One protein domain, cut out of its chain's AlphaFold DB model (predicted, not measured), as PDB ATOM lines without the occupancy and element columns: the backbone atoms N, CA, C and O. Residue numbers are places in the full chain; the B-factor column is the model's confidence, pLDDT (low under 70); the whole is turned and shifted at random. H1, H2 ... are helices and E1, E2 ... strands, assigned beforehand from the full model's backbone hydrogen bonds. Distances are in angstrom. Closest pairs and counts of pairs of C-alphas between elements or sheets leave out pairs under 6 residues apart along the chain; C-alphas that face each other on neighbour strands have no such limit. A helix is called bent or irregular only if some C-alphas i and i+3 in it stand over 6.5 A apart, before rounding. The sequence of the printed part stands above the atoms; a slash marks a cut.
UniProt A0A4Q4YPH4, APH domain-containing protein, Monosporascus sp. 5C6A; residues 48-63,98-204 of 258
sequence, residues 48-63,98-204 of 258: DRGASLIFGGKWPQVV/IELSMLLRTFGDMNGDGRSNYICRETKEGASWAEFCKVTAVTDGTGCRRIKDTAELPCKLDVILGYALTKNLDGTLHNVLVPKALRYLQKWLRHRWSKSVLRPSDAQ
ATOM      1  N   ASP A  48      12.833  11.765 -10.212       49.69
ATOM      2  CA  ASP A  48      13.594  10.755  -9.468       49.69
ATOM      3  C   ASP A  48      14.221   9.759 -10.450       49.69
ATOM      4  O   ASP A  48      13.679   8.673 -10.570       49.69
ATOM      5  N   ARG A  49      15.316  10.129 -11.145       48.38
ATOM      6  CA  ARG A  49      16.324   9.336 -11.922       48.38
ATOM      7  C   ARG A  49      15.889   8.129 -12.798       48.38
ATOM      8  O   ARG A  49      16.533   7.877 -13.806       48.38
ATOM      9  N   GLY A  50      14.845   7.382 -12.464       49.19
ATOM     10  CA  GLY A  50      14.298   6.188 -13.095       49.19
ATOM     11  C   GLY A  50      13.744   6.392 -14.497       49.19
ATOM     12  O   GLY A  50      14.089   5.600 -15.358       49.19
ATOM     13  N   ALA A  51      12.956   7.436 -14.786       52.88
ATOM     14  CA  ALA A  51      12.512   7.663 -16.170       52.88
ATOM     15  C   ALA A  51      13.676   8.111 -17.067       52.88
ATOM     16  O   ALA A  51      13.834   7.602 -18.170       52.88
ATOM     17  N   SER A  52      14.549   8.991 -16.562       53.97
ATOM     18  CA  SER A  52      15.773   9.397 -17.273       53.97
ATOM     19  C   SER A  52      16.729   8.222 -17.522       53.97
ATOM     20  O   SER A  52      17.469   8.241 -18.497       53.97
ATOM     21  N   LEU A  53      16.702   7.185 -16.674       53.75
ATOM     22  CA  LEU A  53      17.454   5.949 -16.892       53.75
ATOM     23  C   LEU A  53      16.934   5.168 -18.102       53.75
ATOM     24  O   LEU A  53      17.771   4.640 -18.816       53.75
ATOM     25  N   ILE A  54      15.620   5.134 -18.359       55.53
ATOM     26  CA  ILE A  54      15.010   4.458 -19.529       55.53
ATOM     27  C   ILE A  54      15.396   5.172 -20.830       55.53
ATOM     28  O   ILE A  54      15.633   4.538 -21.850       55.53
ATOM     29  N   PHE A  55      15.520   6.499 -20.775       58.34
ATOM     30  CA  PHE A  55      15.900   7.339 -21.916       58.34
ATOM     31  C   PHE A  55      17.402   7.645 -21.987       58.34
ATOM     32  O   PHE A  55      17.829   8.487 -22.777       58.34
ATOM     33  N   GLY A  56      18.224   6.995 -21.162       60.56
ATOM     34  CA  GLY A  56      19.673   7.154 -21.220       60.56
ATOM     35  C   GLY A  56      20.248   6.491 -22.474       60.56
ATOM     36  O   GLY A  56      19.830   5.398 -22.843       60.56
ATOM     37  N   GLY A  57      21.274   7.086 -23.089       58.34
ATOM     38  CA  GLY A  57      21.918   6.569 -24.313       58.34
ATOM     39  C   GLY A  57      22.600   5.193 -24.202       58.34
ATOM     40  O   GLY A  57      23.263   4.768 -25.137       58.34
ATOM     41  N   LYS A  58      22.461   4.493 -23.068       68.44
ATOM     42  CA  LYS A  58      22.980   3.134 -22.839       68.44
ATOM     43  C   LYS A  58      21.987   2.029 -23.215       68.44
ATOM     44  O   LYS A  58      22.354   0.858 -23.176       68.44
ATOM     45  N   TRP A  59      20.744   2.377 -23.541       71.19
ATOM     46  CA  TRP A  59      19.736   1.400 -23.947       71.19
ATOM     47  C   TRP A  59      19.773   1.184 -25.453       71.19
ATOM     48  O   TRP A  59      19.747   2.181 -26.182       71.19
ATOM     49  N   PRO A  60      19.799  -0.077 -25.930       79.50
ATOM     50  CA  PRO A  60      19.696  -0.371 -27.348       79.50
ATOM     51  C   PRO A  60      18.431   0.269 -27.918       79.50
ATOM     52  O   PRO A  60      17.311  -0.125 -27.584       79.50
ATOM     53  N   GLN A  61      18.639   1.286 -28.746       85.38
ATOM     54  CA  GLN A  61      17.586   1.925 -29.512       85.38
ATOM     55  C   GLN A  61      17.288   1.039 -30.718       85.38
ATOM     56  O   GLN A  61      18.200   0.664 -31.456       85.38
ATOM     57  N   VAL A  62      16.022   0.700 -30.913       88.56
ATOM     58  CA  VAL A  62      15.561  -0.100 -32.049       88.56
ATOM     59  C   VAL A  62      14.419   0.619 -32.741       88.56
ATOM     60  O   VAL A  62      13.780   1.504 -32.171       88.56
ATOM     61  N   VAL A  63      14.160   0.230 -33.986       93.25
ATOM     62  CA  VAL A  63      12.920   0.611 -34.654       93.25
ATOM     63  C   VAL A  63      11.782  -0.124 -33.951       93.25
ATOM     64  O   VAL A  63      11.682  -1.347 -34.021       93.25
ATOM     65  N   ILE A  98      10.463  -1.200 -24.618       83.44
ATOM     66  CA  ILE A  98       9.148  -0.559 -24.681       83.44
ATOM     67  C   ILE A  98       8.174  -1.412 -25.499       83.44
ATOM     68  O   ILE A  98       7.072  -1.686 -25.028       83.44
ATOM     69  N   GLU A  99       8.590  -1.927 -26.658       87.12
ATOM     70  CA  GLU A  99       7.726  -2.770 -27.505       87.12
ATOM     71  C   GLU A  99       7.450  -4.148 -26.871       87.12
ATOM     72  O   GLU A  99       6.415  -4.773 -27.105       87.12
ATOM     73  N   LEU A 100       8.343  -4.615 -25.989       87.56
ATOM     74  CA  LEU A 100       8.147  -5.849 -25.223       87.56
ATOM     75  C   LEU A 100       6.983  -5.756 -24.219       87.56
ATOM     76  O   LEU A 100       6.540  -6.784 -23.695       87.56
ATOM     77  N   SER A 101       6.426  -4.563 -23.980       85.00
ATOM     78  CA  SER A 101       5.196  -4.397 -23.202       85.00
ATOM     79  C   SER A 101       4.021  -5.180 -23.799       85.00
ATOM     80  O   SER A 101       3.149  -5.631 -23.049       85.00
ATOM     81  N   MET A 102       4.025  -5.419 -25.116       86.44
ATOM     82  CA  MET A 102       3.051  -6.265 -25.801       86.44
ATOM     83  C   MET A 102       3.024  -7.676 -25.204       86.44
ATOM     84  O   MET A 102       1.949  -8.144 -24.843       86.44
ATOM     85  N   LEU A 103       4.184  -8.298 -24.942       83.38
ATOM     86  CA  LEU A 103       4.242  -9.619 -24.296       83.38
ATOM     87  C   LEU A 103       3.540  -9.602 -22.937       83.38
ATOM     88  O   LEU A 103       2.805 -10.524 -22.583       83.38
ATOM     89  N   LEU A 104       3.726  -8.525 -22.165       81.00
ATOM     90  CA  LEU A 104       2.982  -8.364 -20.925       81.00
ATOM     91  C   LEU A 104       1.482  -8.252 -21.212       81.00
ATOM     92  O   LEU A 104       0.704  -8.928 -20.552       81.00
ATOM     93  N   ARG A 105       1.034  -7.461 -22.185       83.38
ATOM     94  CA  ARG A 105      -0.399  -7.353 -22.523       83.38
ATOM     95  C   ARG A 105      -1.001  -8.707 -22.931       83.38
ATOM     96  O   ARG A 105      -2.079  -9.036 -22.455       83.38
ATOM     97  N   THR A 106      -0.277  -9.541 -23.672       84.69
ATOM     98  CA  THR A 106      -0.760 -10.857 -24.133       84.69
ATOM     99  C   THR A 106      -0.920 -11.884 -23.001       84.69
ATOM    100  O   THR A 106      -1.725 -12.809 -23.102       84.69
ATOM    101  N   PHE A 107      -0.181 -11.757 -21.891       86.69
ATOM    102  CA  PHE A 107      -0.213 -12.744 -20.793       86.69
ATOM    103  C   PHE A 107      -1.102 -12.374 -19.604       86.69
ATOM    104  O   PHE A 107      -1.034 -13.014 -18.545       86.69
ATOM    105  N   GLY A 108      -1.918 -11.334 -19.730       84.88
ATOM    106  CA  GLY A 108      -2.855 -10.984 -18.678       84.88
ATOM    107  C   GLY A 108      -3.624  -9.713 -18.957       84.88
ATOM    108  O   GLY A 108      -3.189  -8.857 -19.722       84.88
ATOM    109  N   ASP A 109      -4.733  -9.578 -18.253       81.75
ATOM    110  CA  ASP A 109      -5.673  -8.486 -18.420       81.75
ATOM    111  C   ASP A 109      -5.622  -7.535 -17.214       81.75
ATOM    112  O   ASP A 109      -5.244  -7.909 -16.097       81.75
ATOM    113  N   MET A 110      -5.976  -6.275 -17.440       74.38
ATOM    114  CA  MET A 110      -6.112  -5.271 -16.392       74.38
ATOM    115  C   MET A 110      -7.590  -5.087 -16.053       74.38
ATOM    116  O   MET A 110      -8.339  -4.421 -16.761       74.38
ATOM    117  N   ASN A 111      -8.006  -5.597 -14.897       76.06
ATOM    118  CA  ASN A 111      -9.388  -5.549 -14.434       76.06
ATOM    119  C   ASN A 111      -9.567  -4.655 -13.193       76.06
ATOM    120  O   ASN A 111      -8.671  -3.904 -12.804       76.06
ATOM    121  N   GLY A 112     -10.788  -4.661 -12.625       65.75
ATOM    122  CA  GLY A 112     -11.229  -3.965 -11.392       65.75
ATOM    123  C   GLY A 112     -10.189  -3.901 -10.273       65.75
ATOM    124  O   GLY A 112      -9.951  -2.843  -9.682       65.75
ATOM    125  N   ASP A 113      -9.529  -5.032 -10.084       72.75
ATOM    126  CA  ASP A 113      -8.747  -5.369  -8.902       72.75
ATOM    127  C   ASP A 113      -7.237  -5.341  -9.176       72.75
ATOM    128  O   ASP A 113      -6.413  -5.570  -8.284       72.75
ATOM    129  N   GLY A 114      -6.860  -4.986 -10.406       70.50
ATOM    130  CA  GLY A 114      -5.486  -4.880 -10.864       70.50
ATOM    131  C   GLY A 114      -5.232  -5.788 -12.055       70.50
ATOM    132  O   GLY A 114      -6.102  -6.010 -12.887       70.50
ATOM    133  N   ARG A 115      -4.001  -6.280 -12.158       78.50
ATOM    134  CA  ARG A 115      -3.602  -7.168 -13.244       78.50
ATOM    135  C   ARG A 115      -3.918  -8.617 -12.882       78.50
ATOM    136  O   ARG A 115      -3.332  -9.125 -11.925       78.50
ATOM    137  N   SER A 116      -4.778  -9.281 -13.646       83.62
ATOM    138  CA  SER A 116      -4.937 -10.735 -13.605       83.62
ATOM    139  C   SER A 116      -4.001 -11.365 -14.635       83.62
ATOM    140  O   SER A 116      -3.984 -10.989 -15.803       83.62
ATOM    141  N   ASN A 117      -3.184 -12.322 -14.205       86.56
ATOM    142  CA  ASN A 117      -2.358 -13.092 -15.131       86.56
ATOM    143  C   ASN A 117      -3.142 -14.308 -15.616       86.56
ATOM    144  O   ASN A 117      -3.869 -14.926 -14.835       86.56
ATOM    145  N   TYR A 118      -2.950 -14.691 -16.874       86.88
ATOM    146  CA  TYR A 118      -3.443 -15.978 -17.347       86.88
ATOM    147  C   TYR A 118      -2.644 -17.123 -16.715       86.88
ATOM    148  O   TYR A 118      -1.454 -16.976 -16.439       86.88
ATOM    149  N   ILE A 119      -3.286 -18.280 -16.514       88.62
ATOM    150  CA  ILE A 119      -2.664 -19.472 -15.903       88.62
ATOM    151  C   ILE A 119      -1.390 -19.878 -16.661       88.62
ATOM    152  O   ILE A 119      -0.391 -20.254 -16.061       88.62
ATOM    153  N   CYS A 120      -1.393 -19.726 -17.986       87.06
ATOM    154  CA  CYS A 120      -0.264 -20.060 -18.853       87.06
ATOM    155  C   CYS A 120       0.845 -18.993 -18.907       87.06
ATOM    156  O   CYS A 120       1.781 -19.149 -19.693       87.06
ATOM    157  N   ARG A 121       0.758 -17.909 -18.120       87.88
ATOM    158  CA  ARG A 121       1.703 -16.785 -18.196       87.88
ATOM    159  C   ARG A 121       3.147 -17.237 -18.028       87.88
ATOM    160  O   ARG A 121       3.971 -16.873 -18.853       87.88
ATOM    161  N   GLU A 122       3.460 -17.991 -16.977       87.12
ATOM    162  CA  GLU A 122       4.849 -18.369 -16.687       87.12
ATOM    163  C   GLU A 122       5.453 -19.200 -17.822       87.12
ATOM    164  O   GLU A 122       6.567 -18.925 -18.265       87.12
ATOM    165  N   THR A 123       4.682 -20.152 -18.354       89.88
ATOM    166  CA  THR A 123       5.096 -20.994 -19.480       89.88
ATOM    167  C   THR A 123       5.301 -20.177 -20.754       89.88
ATOM    168  O   THR A 123       6.342 -20.307 -21.394       89.88
ATOM    169  N   LYS A 124       4.342 -19.314 -21.121       88.88
ATOM    170  CA  LYS A 124       4.428 -18.519 -22.354       88.88
ATOM    171  C   LYS A 124       5.510 -17.446 -22.272       88.88
ATOM    172  O   LYS A 124       6.291 -17.308 -23.202       88.88
ATOM    173  N   GLU A 125       5.608 -16.744 -21.146       89.31
ATOM    174  CA  GLU A 125       6.657 -15.751 -20.911       89.31
ATOM    175  C   GLU A 125       8.043 -16.414 -20.948       89.31
ATOM    176  O   GLU A 125       8.957 -15.894 -21.583       89.31
ATOM    177  N   GLY A 126       8.199 -17.585 -20.317       89.75
ATOM    178  CA  GLY A 126       9.433 -18.368 -20.376       89.75
ATOM    179  C   GLY A 126       9.818 -18.765 -21.803       89.75
ATOM    180  O   GLY A 126      10.968 -18.568 -22.194       89.75
ATOM    181  N   ALA A 127       8.858 -19.254 -22.592       91.50
ATOM    182  CA  ALA A 127       9.077 -19.614 -23.992       91.50
ATOM    183  C   ALA A 127       9.458 -18.400 -24.859       91.50
ATOM    184  O   ALA A 127      10.410 -18.485 -25.633       91.50
ATOM    185  N   SER A 128       8.783 -17.256 -24.688       89.94
ATOM    186  CA  SER A 128       9.108 -16.024 -25.417       89.94
ATOM    187  C   SER A 128      10.534 -15.550 -25.140       89.94
ATOM    188  O   SER A 128      11.258 -15.221 -26.075       89.94
ATOM    189  N   TRP A 129      10.971 -15.556 -23.875       90.69
ATOM    190  CA  TRP A 129      12.345 -15.171 -23.531       90.69
ATOM    191  C   TRP A 129      13.383 -16.181 -24.022       90.69
ATOM    192  O   TRP A 129      14.455 -15.773 -24.459       90.69
ATOM    193  N   ALA A 130      13.071 -17.478 -23.986       91.12
ATOM    194  CA  ALA A 130      13.958 -18.502 -24.531       91.12
ATOM    195  C   ALA A 130      14.189 -18.298 -26.037       91.12
ATOM    196  O   ALA A 130      15.338 -18.297 -26.480       91.12
ATOM    197  N   GLU A 131      13.123 -18.056 -26.808       92.12
ATOM    198  CA  GLU A 131      13.248 -17.804 -28.246       92.12
ATOM    199  C   GLU A 131      13.936 -16.462 -28.529       92.12
ATOM    200  O   GLU A 131      14.819 -16.399 -29.381       92.12
ATOM    201  N   PHE A 132      13.627 -15.407 -27.764       89.75
ATOM    202  CA  PHE A 132      14.310 -14.116 -27.887       89.75
ATOM    203  C   PHE A 132      15.825 -14.255 -27.698       89.75
ATOM    204  O   PHE A 132      16.606 -13.778 -28.521       89.75
ATOM    205  N   CYS A 133      16.260 -14.937 -26.637       90.81
ATOM    206  CA  CYS A 133      17.682 -15.109 -26.341       90.81
ATOM    207  C   CYS A 133      18.384 -15.996 -27.377       90.81
ATOM    208  O   CYS A 133      19.522 -15.721 -27.755       90.81
ATOM    209  N   LYS A 134      17.682 -17.000 -27.911       92.38
ATOM    210  CA  LYS A 134      18.162 -17.819 -29.026       92.38
ATOM    211  C   LYS A 134      18.357 -16.995 -30.306       92.38
ATOM    212  O   LYS A 134      19.417 -17.087 -30.916       92.38
ATOM    213  N   VAL A 135      17.375 -16.177 -30.696       90.50
ATOM    214  CA  VAL A 135      17.429 -15.358 -31.926       90.50
ATOM    215  C   VAL A 135      18.458 -14.232 -31.819       90.50
ATOM    216  O   VAL A 135      19.138 -13.925 -32.793       90.50
ATOM    217  N   THR A 136      18.623 -13.648 -30.633       86.44
ATOM    218  CA  THR A 136      19.625 -12.596 -30.378       86.44
ATOM    219  C   THR A 136      21.034 -13.138 -30.124       86.44
ATOM    220  O   THR A 136      21.936 -12.363 -29.813       86.44
ATOM    221  N   ALA A 137      21.241 -14.455 -30.262       89.12
ATOM    222  CA  ALA A 137      22.509 -15.137 -30.000       89.12
ATOM    223  C   ALA A 137      23.087 -14.855 -28.597       89.12
ATOM    224  O   ALA A 137      24.299 -14.894 -28.384       89.12
ATOM    225  N   VAL A 138      22.219 -14.604 -27.613       85.94
ATOM    226  CA  VAL A 138      22.604 -14.458 -26.208       85.94
ATOM    227  C   VAL A 138      22.722 -15.860 -25.618       85.94
ATOM    228  O   VAL A 138      21.757 -16.437 -25.115       85.94
ATOM    229  N   THR A 139      23.914 -16.441 -25.745       77.62
ATOM    230  CA  THR A 139      24.168 -17.854 -25.430       77.62
ATOM    231  C   THR A 139      24.318 -18.142 -23.939       77.62
ATOM    232  O   THR A 139      24.202 -19.297 -23.533       77.62
ATOM    233  N   ASP A 140      24.577 -17.129 -23.105       84.38
ATOM    234  CA  ASP A 140      24.690 -17.301 -21.659       84.38
ATOM    235  C   ASP A 140      23.360 -16.990 -20.944       84.38
ATOM    236  O   ASP A 140      22.708 -15.961 -21.141       84.38
ATOM    237  N   GLY A 141      22.935 -17.891 -20.051       83.62
ATOM    238  CA  GLY A 141      21.706 -17.694 -19.270       83.62
ATOM    239  C   GLY A 141      21.745 -16.427 -18.400       83.62
ATOM    240  O   GLY A 141      20.704 -15.867 -18.052       83.62
ATOM    241  N   THR A 142      22.946 -15.947 -18.074       86.06
ATOM    242  CA  THR A 142      23.208 -14.688 -17.371       86.06
ATOM    243  C   THR A 142      22.900 -13.451 -18.213       86.06
ATOM    244  O   THR A 142      22.262 -12.533 -17.699       86.06
ATOM    245  N   GLY A 143      23.297 -13.401 -19.487       84.19
ATOM    246  CA  GLY A 143      22.964 -12.310 -20.404       84.19
ATOM    247  C   GLY A 143      21.464 -12.201 -20.624       84.19
ATOM    248  O   GLY A 143      20.889 -11.134 -20.413       84.19
ATOM    249  N   CYS A 144      20.819 -13.330 -20.917       86.75
ATOM    250  CA  CYS A 144      19.375 -13.396 -21.127       86.75
ATOM    251  C   CYS A 144      18.596 -12.880 -19.904       86.75
ATOM    252  O   CYS A 144      17.692 -12.050 -20.021       86.75
ATOM    253  N   ARG A 145      19.005 -13.305 -18.698       86.31
ATOM    254  CA  ARG A 145      18.412 -12.836 -17.441       86.31
ATOM    255  C   ARG A 145      18.614 -11.337 -17.233       86.31
ATOM    256  O   ARG A 145      17.657 -10.660 -16.881       86.31
ATOM    257  N   ARG A 146      19.817 -10.809 -17.489       83.00
ATOM    258  CA  ARG A 146      20.083  -9.365 -17.382       83.00
ATOM    259  C   ARG A 146      19.186  -8.562 -18.315       83.00
ATOM    260  O   ARG A 146      18.577  -7.606 -17.855       83.00
ATOM    261  N   ILE A 147      19.074  -8.960 -19.583       84.25
ATOM    262  CA  ILE A 147      18.205  -8.293 -20.565       84.25
ATOM    263  C   ILE A 147      16.756  -8.307 -20.075       84.25
ATOM    264  O   ILE A 147      16.114  -7.261 -20.044       84.25
ATOM    265  N   LYS A 148      16.268  -9.466 -19.615       86.56
ATOM    266  CA  LYS A 148      14.918  -9.608 -19.062       86.56
ATOM    267  C   LYS A 148      14.675  -8.704 -17.851       86.56
ATOM    268  O   LYS A 148      13.671  -7.997 -17.814       86.56
ATOM    269  N   ASP A 149      15.574  -8.727 -16.870       82.81
ATOM    270  CA  ASP A 149      15.456  -7.929 -15.643       82.81
ATOM    271  C   ASP A 149      15.466  -6.425 -15.955       82.81
ATOM    272  O   ASP A 149      14.748  -5.641 -15.334       82.81
ATOM    273  N   THR A 150      16.255  -6.043 -16.957       79.19
ATOM    274  CA  THR A 150      16.418  -4.668 -17.433       79.19
ATOM    275  C   THR A 150      15.145  -4.214 -18.166       79.19
ATOM    276  O   THR A 150      14.575  -3.185 -17.814       79.19
ATOM    277  N   ALA A 151      14.594  -5.049 -19.053       84.00
ATOM    278  CA  ALA A 151      13.355  -4.772 -19.785       84.00
ATOM    279  C   ALA A 151      12.082  -4.764 -18.911       84.00
ATOM    280  O   ALA A 151      11.084  -4.127 -19.252       84.00
ATOM    281  N   GLU A 152      12.078  -5.463 -17.769       82.44
ATOM    282  CA  GLU A 152      10.870  -5.647 -16.952       82.44
ATOM    283  C   GLU A 152      10.257  -4.316 -16.485       82.44
ATOM    284  O   GLU A 152       9.030  -4.183 -16.402       82.44
ATOM    285  N   LEU A 153      11.100  -3.339 -16.145       77.94
ATOM    286  CA  LEU A 153      10.658  -2.048 -15.632       77.94
ATOM    287  C   LEU A 153       9.979  -1.205 -16.732       77.94
ATOM    288  O   LEU A 153       8.823  -0.818 -16.516       77.94
ATOM    289  N   PRO A 154      10.606  -0.949 -17.895       77.81
ATOM    290  CA  PRO A 154       9.990  -0.114 -18.926       77.81
ATOM    291  C   PRO A 154       8.791  -0.783 -19.592       77.81
ATOM    292  O   PRO A 154       7.772  -0.117 -19.760       77.81
ATOM    293  N   CYS A 155       8.823  -2.108 -19.801       83.12
ATOM    294  CA  CYS A 155       7.651  -2.875 -20.238       83.12
ATOM    295  C   CYS A 155       6.432  -2.605 -19.340       83.12
ATOM    296  O   CYS A 155       5.325  -2.344 -19.809       83.12
ATOM    297  N   LYS A 156       6.613  -2.688 -18.015       78.38
ATOM    298  CA  LYS A 156       5.514  -2.475 -17.065       78.38
ATOM    299  C   LYS A 156       5.067  -1.028 -17.031       78.38
ATOM    300  O   LYS A 156       3.868  -0.791 -16.929       78.38
ATOM    301  N   LEU A 157       6.002  -0.081 -17.076       78.44
ATOM    302  CA  LEU A 157       5.663   1.336 -17.136       78.44
ATOM    303  C   LEU A 157       4.827   1.635 -18.375       78.44
ATOM    304  O   LEU A 157       3.786   2.264 -18.222       78.44
ATOM    305  N   ASP A 158       5.202   1.116 -19.542       80.75
ATOM    306  CA  ASP A 158       4.410   1.268 -20.762       80.75
ATOM    307  C   ASP A 158       2.990   0.706 -20.598       80.75
ATOM    308  O   ASP A 158       2.012   1.411 -20.857       80.75
ATOM    309  N   VAL A 159       2.845  -0.517 -20.065       80.62
ATOM    310  CA  VAL A 159       1.517  -1.089 -19.785       80.62
ATOM    311  C   VAL A 159       0.719  -0.166 -18.867       80.62
ATOM    312  O   VAL A 159      -0.414   0.195 -19.181       80.62
ATOM    313  N   ILE A 160       1.297   0.250 -17.738       76.69
ATOM    314  CA  ILE A 160       0.607   1.103 -16.766       76.69
ATOM    315  C   ILE A 160       0.192   2.419 -17.406       76.69
ATOM    316  O   ILE A 160      -0.953   2.820 -17.232       76.69
ATOM    317  N   LEU A 161       1.097   3.082 -18.123       77.19
ATOM    318  CA  LEU A 161       0.835   4.361 -18.769       77.19
ATOM    319  C   LEU A 161      -0.226   4.215 -19.860       77.19
ATOM    320  O   LEU A 161      -1.138   5.034 -19.907       77.19
ATOM    321  N   GLY A 162      -0.190   3.135 -20.642       77.25
ATOM    322  CA  GLY A 162      -1.202   2.830 -21.649       77.25
ATOM    323  C   GLY A 162      -2.601   2.578 -21.074       77.25
ATOM    324  O   GLY A 162      -3.585   2.891 -21.733       77.25
ATOM    325  N   TYR A 163      -2.711   2.056 -19.847       73.81
ATOM    326  CA  TYR A 163      -3.998   1.925 -19.143       73.81
ATOM    327  C   TYR A 163      -4.381   3.170 -18.333       73.81
ATOM    328  O   TYR A 163      -5.558   3.399 -18.048       73.81
ATOM    329  N   ALA A 164      -3.390   3.932 -17.874       71.94
ATOM    330  CA  ALA A 164      -3.589   5.073 -16.996       71.94
ATOM    331  C   ALA A 164      -3.988   6.326 -17.743       71.94
ATOM    332  O   ALA A 164      -4.799   7.097 -17.231       71.94
ATOM    333  N   LEU A 165      -3.392   6.530 -18.907       73.25
ATOM    334  CA  LEU A 165      -3.587   7.710 -19.714       73.25
ATOM    335  C   LEU A 165      -4.646   7.379 -20.752       73.25
ATOM    336  O   LEU A 165      -4.506   6.440 -21.531       73.25
ATOM    337  N   THR A 166      -5.733   8.142 -20.742       63.00
ATOM    338  CA  THR A 166      -6.678   8.074 -21.857       63.00
ATOM    339  C   THR A 166      -5.982   8.710 -23.053       63.00
ATOM    340  O   THR A 166      -5.364   9.758 -22.901       63.00
ATOM    341  N   LYS A 167      -6.034   8.095 -24.231       64.00
ATOM    342  CA  LYS A 167      -5.632   8.774 -25.467       64.00
ATOM    343  C   LYS A 167      -6.860   9.489 -26.030       64.00
ATOM    344  O   LYS A 167      -7.967   8.953 -25.980       64.00
ATOM    345  N   ASN A 168      -6.679  10.707 -26.517       63.06
ATOM    346  CA  ASN A 168      -7.637  11.366 -27.393       63.06
ATOM    347  C   ASN A 168      -7.729  10.580 -28.714       63.06
ATOM    348  O   ASN A 168      -6.861   9.762 -29.024       63.06
ATOM    349  N   LEU A 169      -8.771  10.842 -29.508       60.72
ATOM    350  CA  LEU A 169      -8.945  10.212 -30.827       60.72
ATOM    351  C   LEU A 169      -7.778  10.502 -31.790       60.72
ATOM    352  O   LEU A 169      -7.556   9.738 -32.718       60.72
ATOM    353  N   ASP A 170      -7.031  11.581 -31.555       66.56
ATOM    354  CA  ASP A 170      -5.832  11.972 -32.308       66.56
ATOM    355  C   ASP A 170      -4.529  11.347 -31.762       66.56
ATOM    356  O   ASP A 170      -3.435  11.713 -32.186       66.56
ATOM    357  N   GLY A 171      -4.626  10.437 -30.786       55.03
ATOM    358  CA  GLY A 171      -3.484   9.781 -30.149       55.03
ATOM    359  C   GLY A 171      -2.789  10.602 -29.057       55.03
ATOM    360  O   GLY A 171      -1.943  10.057 -28.343       55.03
ATOM    361  N   THR A 172      -3.151  11.876 -28.858       64.88
ATOM    362  CA  THR A 172      -2.564  12.705 -27.796       64.88
ATOM    363  C   THR A 172      -3.034  12.250 -26.413       64.88
ATOM    364  O   THR A 172      -4.135  11.730 -26.239       64.88
ATOM    365  N   LEU A 173      -2.197  12.411 -25.389       62.50
ATOM    366  CA  LEU A 173      -2.519  11.944 -24.042       62.50
ATOM    367  C   LEU A 173      -3.517  12.893 -23.362       62.50
ATOM    368  O   LEU A 173      -3.223  14.057 -23.086       62.50
ATOM    369  N   HIS A 174      -4.689  12.375 -23.018       63.47
ATOM    370  CA  HIS A 174      -5.637  13.010 -22.121       63.47
ATOM    371  C   HIS A 174      -5.168  12.773 -20.673       63.47
ATOM    372  O   HIS A 174      -5.193  11.655 -20.155       63.47
ATOM    373  N   ASN A 175      -4.737  13.845 -19.999       59.69
ATOM    374  CA  ASN A 175      -4.097  13.843 -18.668       59.69
ATOM    375  C   ASN A 175      -4.988  13.376 -17.493       59.69
ATOM    376  O   ASN A 175      -4.663  13.600 -16.320       59.69
ATOM    377  N   VAL A 176      -6.118  12.727 -17.769       59.72
ATOM    378  CA  VAL A 176      -6.948  12.109 -16.739       59.72
ATOM    379  C   VAL A 176      -6.408  10.715 -16.472       59.72
ATOM    380  O   VAL A 176      -6.788   9.738 -17.109       59.72
ATOM    381  N   LEU A 177      -5.518  10.642 -15.481       63.41
ATOM    382  CA  LEU A 177      -5.160   9.380 -14.851       63.41
ATOM    383  C   LEU A 177      -6.440   8.729 -14.333       63.41
ATOM    384  O   LEU A 177      -7.060   9.234 -13.392       63.41
ATOM    385  N   VAL A 178      -6.826   7.598 -14.924       66.75
ATOM    386  CA  VAL A 178      -7.922   6.792 -14.385       66.75
ATOM    387  C   VAL A 178      -7.536   6.455 -12.937       66.75
ATOM    388  O   VAL A 178      -6.490   5.828 -12.731       66.75
ATOM    389  N   PRO A 179      -8.325   6.837 -11.908       69.88
ATOM    390  CA  PRO A 179      -7.927   6.691 -10.499       69.88
ATOM    391  C   PRO A 179      -7.468   5.274 -10.132       69.88
ATOM    392  O   PRO A 179      -6.637   5.058  -9.254       69.88
ATOM    393  N   LYS A 180      -7.997   4.287 -10.850       69.62
ATOM    394  CA  LYS A 180      -7.645   2.877 -10.759       69.62
ATOM    395  C   LYS A 180      -6.222   2.560 -11.230       69.62
ATOM    396  O   LYS A 180      -5.504   1.845 -10.536       69.62
ATOM    397  N   ALA A 181      -5.804   3.109 -12.364       67.00
ATOM    398  CA  ALA A 181      -4.451   2.939 -12.874       67.00
ATOM    399  C   ALA A 181      -3.431   3.673 -11.994       67.00
ATOM    400  O   ALA A 181      -2.347   3.154 -11.736       67.00
ATOM    401  N   LEU A 182      -3.832   4.809 -11.412       69.62
ATOM    402  CA  LEU A 182      -3.038   5.477 -10.388       69.62
ATOM    403  C   LEU A 182      -2.822   4.587  -9.150       69.62
ATOM    404  O   LEU A 182      -1.698   4.469  -8.664       69.62
ATOM    405  N   ARG A 183      -3.867   3.912  -8.652       71.56
ATOM    406  CA  ARG A 183      -3.722   2.949  -7.541       71.56
ATOM    407  C   ARG A 183      -2.769   1.807  -7.890       71.56
ATOM    408  O   ARG A 183      -2.012   1.375  -7.023       71.56
ATOM    409  N   TYR A 184      -2.788   1.332  -9.133       69.25
ATOM    410  CA  TYR A 184      -1.866   0.294  -9.590       69.25
ATOM    411  C   TYR A 184      -0.421   0.795  -9.606       69.25
ATOM    412  O   TYR A 184       0.440   0.172  -8.984       69.25
ATOM    413  N   LEU A 185      -0.180   1.956 -10.224       69.31
ATOM    414  CA  LEU A 185       1.119   2.623 -10.214       69.31
ATOM    415  C   LEU A 185       1.621   2.796  -8.773       69.31
ATOM    416  O   LEU A 185       2.745   2.426  -8.466       69.31
ATOM    417  N   GLN A 186       0.772   3.256  -7.853       69.06
ATOM    418  CA  GLN A 186       1.120   3.414  -6.439       69.06
ATOM    419  C   GLN A 186       1.419   2.084  -5.731       69.06
ATOM    420  O   GLN A 186       2.397   2.006  -4.990       69.06
ATOM    421  N   LYS A 187       0.606   1.037  -5.932       69.56
ATOM    422  CA  LYS A 187       0.825  -0.293  -5.331       69.56
ATOM    423  C   LYS A 187       2.131  -0.910  -5.833       69.56
ATOM    424  O   LYS A 187       2.872  -1.497  -5.048       69.56
ATOM    425  N   TRP A 188       2.433  -0.724  -7.115       65.12
ATOM    426  CA  TRP A 188       3.664  -1.185  -7.742       65.12
ATOM    427  C   TRP A 188       4.891  -0.389  -7.267       65.12
ATOM    428  O   TRP A 188       5.847  -0.988  -6.766       65.12
ATOM    429  N   LEU A 189       4.828   0.948  -7.305       64.62
ATOM    430  CA  LEU A 189       5.879   1.828  -6.789       64.62
ATOM    431  C   LEU A 189       6.170   1.531  -5.309       64.62
ATOM    432  O   LEU A 189       7.326   1.420  -4.919       64.62
ATOM    433  N   ARG A 190       5.150   1.303  -4.474       61.12
ATOM    434  CA  ARG A 190       5.356   0.976  -3.051       61.12
ATOM    435  C   ARG A 190       6.094  -0.345  -2.819       61.12
ATOM    436  O   ARG A 190       6.865  -0.433  -1.871       61.12
ATOM    437  N   HIS A 191       5.865  -1.365  -3.649       52.47
ATOM    438  CA  HIS A 191       6.428  -2.703  -3.428       52.47
ATOM    439  C   HIS A 191       7.813  -2.919  -4.044       52.47
ATOM    440  O   HIS A 191       8.559  -3.777  -3.561       52.47
ATOM    441  N   ARG A 192       8.144  -2.194  -5.120       53.94
ATOM    442  CA  ARG A 192       9.395  -2.398  -5.857       53.94
ATOM    443  C   ARG A 192      10.213  -1.146  -6.123       53.94
ATOM    444  O   ARG A 192      11.377  -1.331  -6.431       53.94
ATOM    445  N   TRP A 193       9.728   0.085  -5.951       47.47
ATOM    446  CA  TRP A 193      10.607   1.255  -6.125       47.47
ATOM    447  C   TRP A 193      11.822   1.171  -5.192       47.47
ATOM    448  O   TRP A 193      12.942   1.344  -5.635       47.47
ATOM    449  N   SER A 194      11.642   0.726  -3.946       43.97
ATOM    450  CA  SER A 194      12.749   0.480  -3.007       43.97
ATOM    451  C   SER A 194      13.663  -0.709  -3.352       43.97
ATOM    452  O   SER A 194      14.736  -0.827  -2.769       43.97
ATOM    453  N   LYS A 195      13.254  -1.608  -4.260       44.62
ATOM    454  CA  LYS A 195      14.033  -2.790  -4.690       44.62
ATOM    455  C   LYS A 195      14.587  -2.683  -6.119       44.62
ATOM    456  O   LYS A 195      15.538  -3.386  -6.432       44.62
ATOM    457  N   SER A 196      13.975  -1.858  -6.965       39.62
ATOM    458  CA  SER A 196      14.248  -1.697  -8.399       39.62
ATOM    459  C   SER A 196      14.846  -0.330  -8.729       39.62
ATOM    460  O   SER A 196      15.540  -0.213  -9.733       39.62
ATOM    461  N   VAL A 197      14.659   0.689  -7.877       40.91
ATOM    462  CA  VAL A 197      15.597   1.815  -7.845       40.91
ATOM    463  C   VAL A 197      16.853   1.268  -7.204       40.91
ATOM    464  O   VAL A 197      16.888   1.060  -5.995       40.91
ATOM    465  N   LEU A 198      17.794   0.923  -8.082       40.41
ATOM    466  CA  LEU A 198      19.201   0.632  -7.845       40.41
ATOM    467  C   LEU A 198      19.549   0.576  -6.355       40.41
ATOM    468  O   LEU A 198      19.620   1.615  -5.689       40.41
ATOM    469  N   ARG A 199      19.895  -0.618  -5.848       38.91
ATOM    470  CA  ARG A 199      20.828  -0.630  -4.718       38.91
ATOM    471  C   ARG A 199      21.976   0.298  -5.125       38.91
ATOM    472  O   ARG A 199      22.433   0.185  -6.266       38.91
ATOM    473  N   PRO A 200      22.465   1.188  -4.252       41.03
ATOM    474  CA  PRO A 200      23.639   1.998  -4.560       41.03
ATOM    475  C   PRO A 200      24.787   1.163  -5.156       41.03
ATOM    476  O   PRO A 200      25.470   1.639  -6.056       41.03
ATOM    477  N   SER A 201      24.899  -0.122  -4.781       40.66
ATOM    478  CA  SER A 201      25.858  -1.066  -5.369       40.66
ATOM    479  C   SER A 201      25.644  -1.381  -6.853       40.66
ATOM    480  O   SER A 201      26.613  -1.642  -7.548       40.66
ATOM    481  N   ASP A 202      24.412  -1.402  -7.361       40.53
ATOM    482  CA  ASP A 202      24.139  -1.719  -8.769       40.53
ATOM    483  C   ASP A 202      24.300  -0.469  -9.648       40.53
ATOM    484  O   ASP A 202      24.839  -0.560 -10.748       40.53
ATOM    485  N   ALA A 203      23.987   0.721  -9.116       43.12
ATOM    486  CA  ALA A 203      24.365   1.992  -9.744       43.12
ATOM    487  C   ALA A 203      25.895   2.141  -9.829       43.12
ATOM    488  O   ALA A 203      26.420   2.548 -10.862       43.12
ATOM    489  N   GLN A 204      26.607   1.755  -8.762       46.03
ATOM    490  CA  GLN A 204      28.071   1.727  -8.718       46.03
ATOM    491  C   GLN A 204      28.669   0.687  -9.666       46.03
ATOM    492  O   GLN A 204      29.665   0.991 -10.305       46.03
TER     493      GLN A 204
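Overview. This is residues 48 to 63 and 98 to 204 of the 258 residues of the protein "APH domain-containing protein" of Monosporascus sp. 5C6A (UniProt A0A4Q4YPH4). A long bent helix, H4, runs through the middle of the domain; its second arm, H4b, has H5 folded back beside it and H2 packed on it, while H3 and the first arm, H4a, make a V. The small hairpin of E2 and E3 sits near residues 180 to 187 of H5, H1 and E1 lie loosely to one side, and residues 199 to 204, with H6, stick out. The printed part has 123 residues with six named helices and three named strands, in the order H1, E1, H2, E2, E3, H3, H4, H5, H6; the class is mostly helix, and the one sheet, E2 - E3, is antiparallel. The whole is compact, with a radius of gyration of the C-alphas of 15.8 A and spans of 43 by 36 by 31 A.

Along the chain. H1 is residues 50 to 54, from C-alpha 50 at (14.298, 6.188, -13.095). E1 is residues 61 to 63, H2 residues 101 to 106, E2 residues 108 to 111 and E3 residues 114 to 117. H3, residues 121 to 135, is 20.9 A long. H4, residues 141 to 164, was assigned as one helix by its hydrogen bonds but is bent, with C-alphas 150 and 153 6.6 A apart. Its arms are H4a, residues 141 to 150, 14.2 A, and H4b, residues 153 to 164, 16.0 A. H5, residues 179 to 196, is 23.8 A long and irregular, with C-alphas 191 and 194 7.1 A apart, and has a kink of 42 degrees near residue 190. H6, residues 200 to 204, ends with C-alpha 204 at (28.071, 1.727, -8.718).

Arrangement. H4 is the hub, touching three helices, and its arms stand at a shallow tilt of 34 degrees, only just short of steep. H4b and H5 form a helical hairpin at a shallow tilt of 13 degrees, opposite ways; residues 160 to 164 touch residues 179 to 185, the closest C-alphas being those of Ala 164 and Ala 181, 4.7 A apart. H2 touches residues 154 to 159 of H4b at a steep tilt of 66 degrees, the same way, the closest C-alphas being those of Ser 101 and Cys 155, 4.1 A apart. H3, with residues 129 to 133 alone, only just touches H4a, with 3 pairs of C-alphas within 8 A, the closest those of Cys 133 and Cys 144, 5.7 A apart; the tilt is steep, 65 degrees, opposite ways. The packing of the helices is mostly crossed, but only just: 1 of 3 touching pairs is at a shallow tilt. H1 is close to H4b but not clearly touching, the closest C-alphas being those of Ile 54 and Pro 154, 6.8 A apart. E2 and E3, a hairpin, have N 109 and O 116 2.9 A apart and N 116 and O 109 2.8 A apart, within hydrogen-bond range. The closest C-alphas of E3 and H5 are those of Gly 114 and Tyr 184, 6.4 A apart. E1 pairs with no named strand, and H6 touches no helix. Every O i to N i+4 pair is within hydrogen-bond range in H1, H2, H3, H4a, H4b and H6, and 12 of 14 are in H5.

Size, cuts and confidence. The two C-alphas farthest apart are those of Leu 169 and Ser 201, 44.6 A. Residues 64 to 97 are not printed, and C-alphas 63 and 98 are 10.7 A apart across the cut. The link from H4 to H5, residues 165 to 178, is long; in it residues 166 to 167 pair antiparallel with residues 173 to 174. The mean pLDDT of the printed part is 72.7, and 50 residues are under 70: 48 to 58, 112, 166 to 182 and 184 to 204.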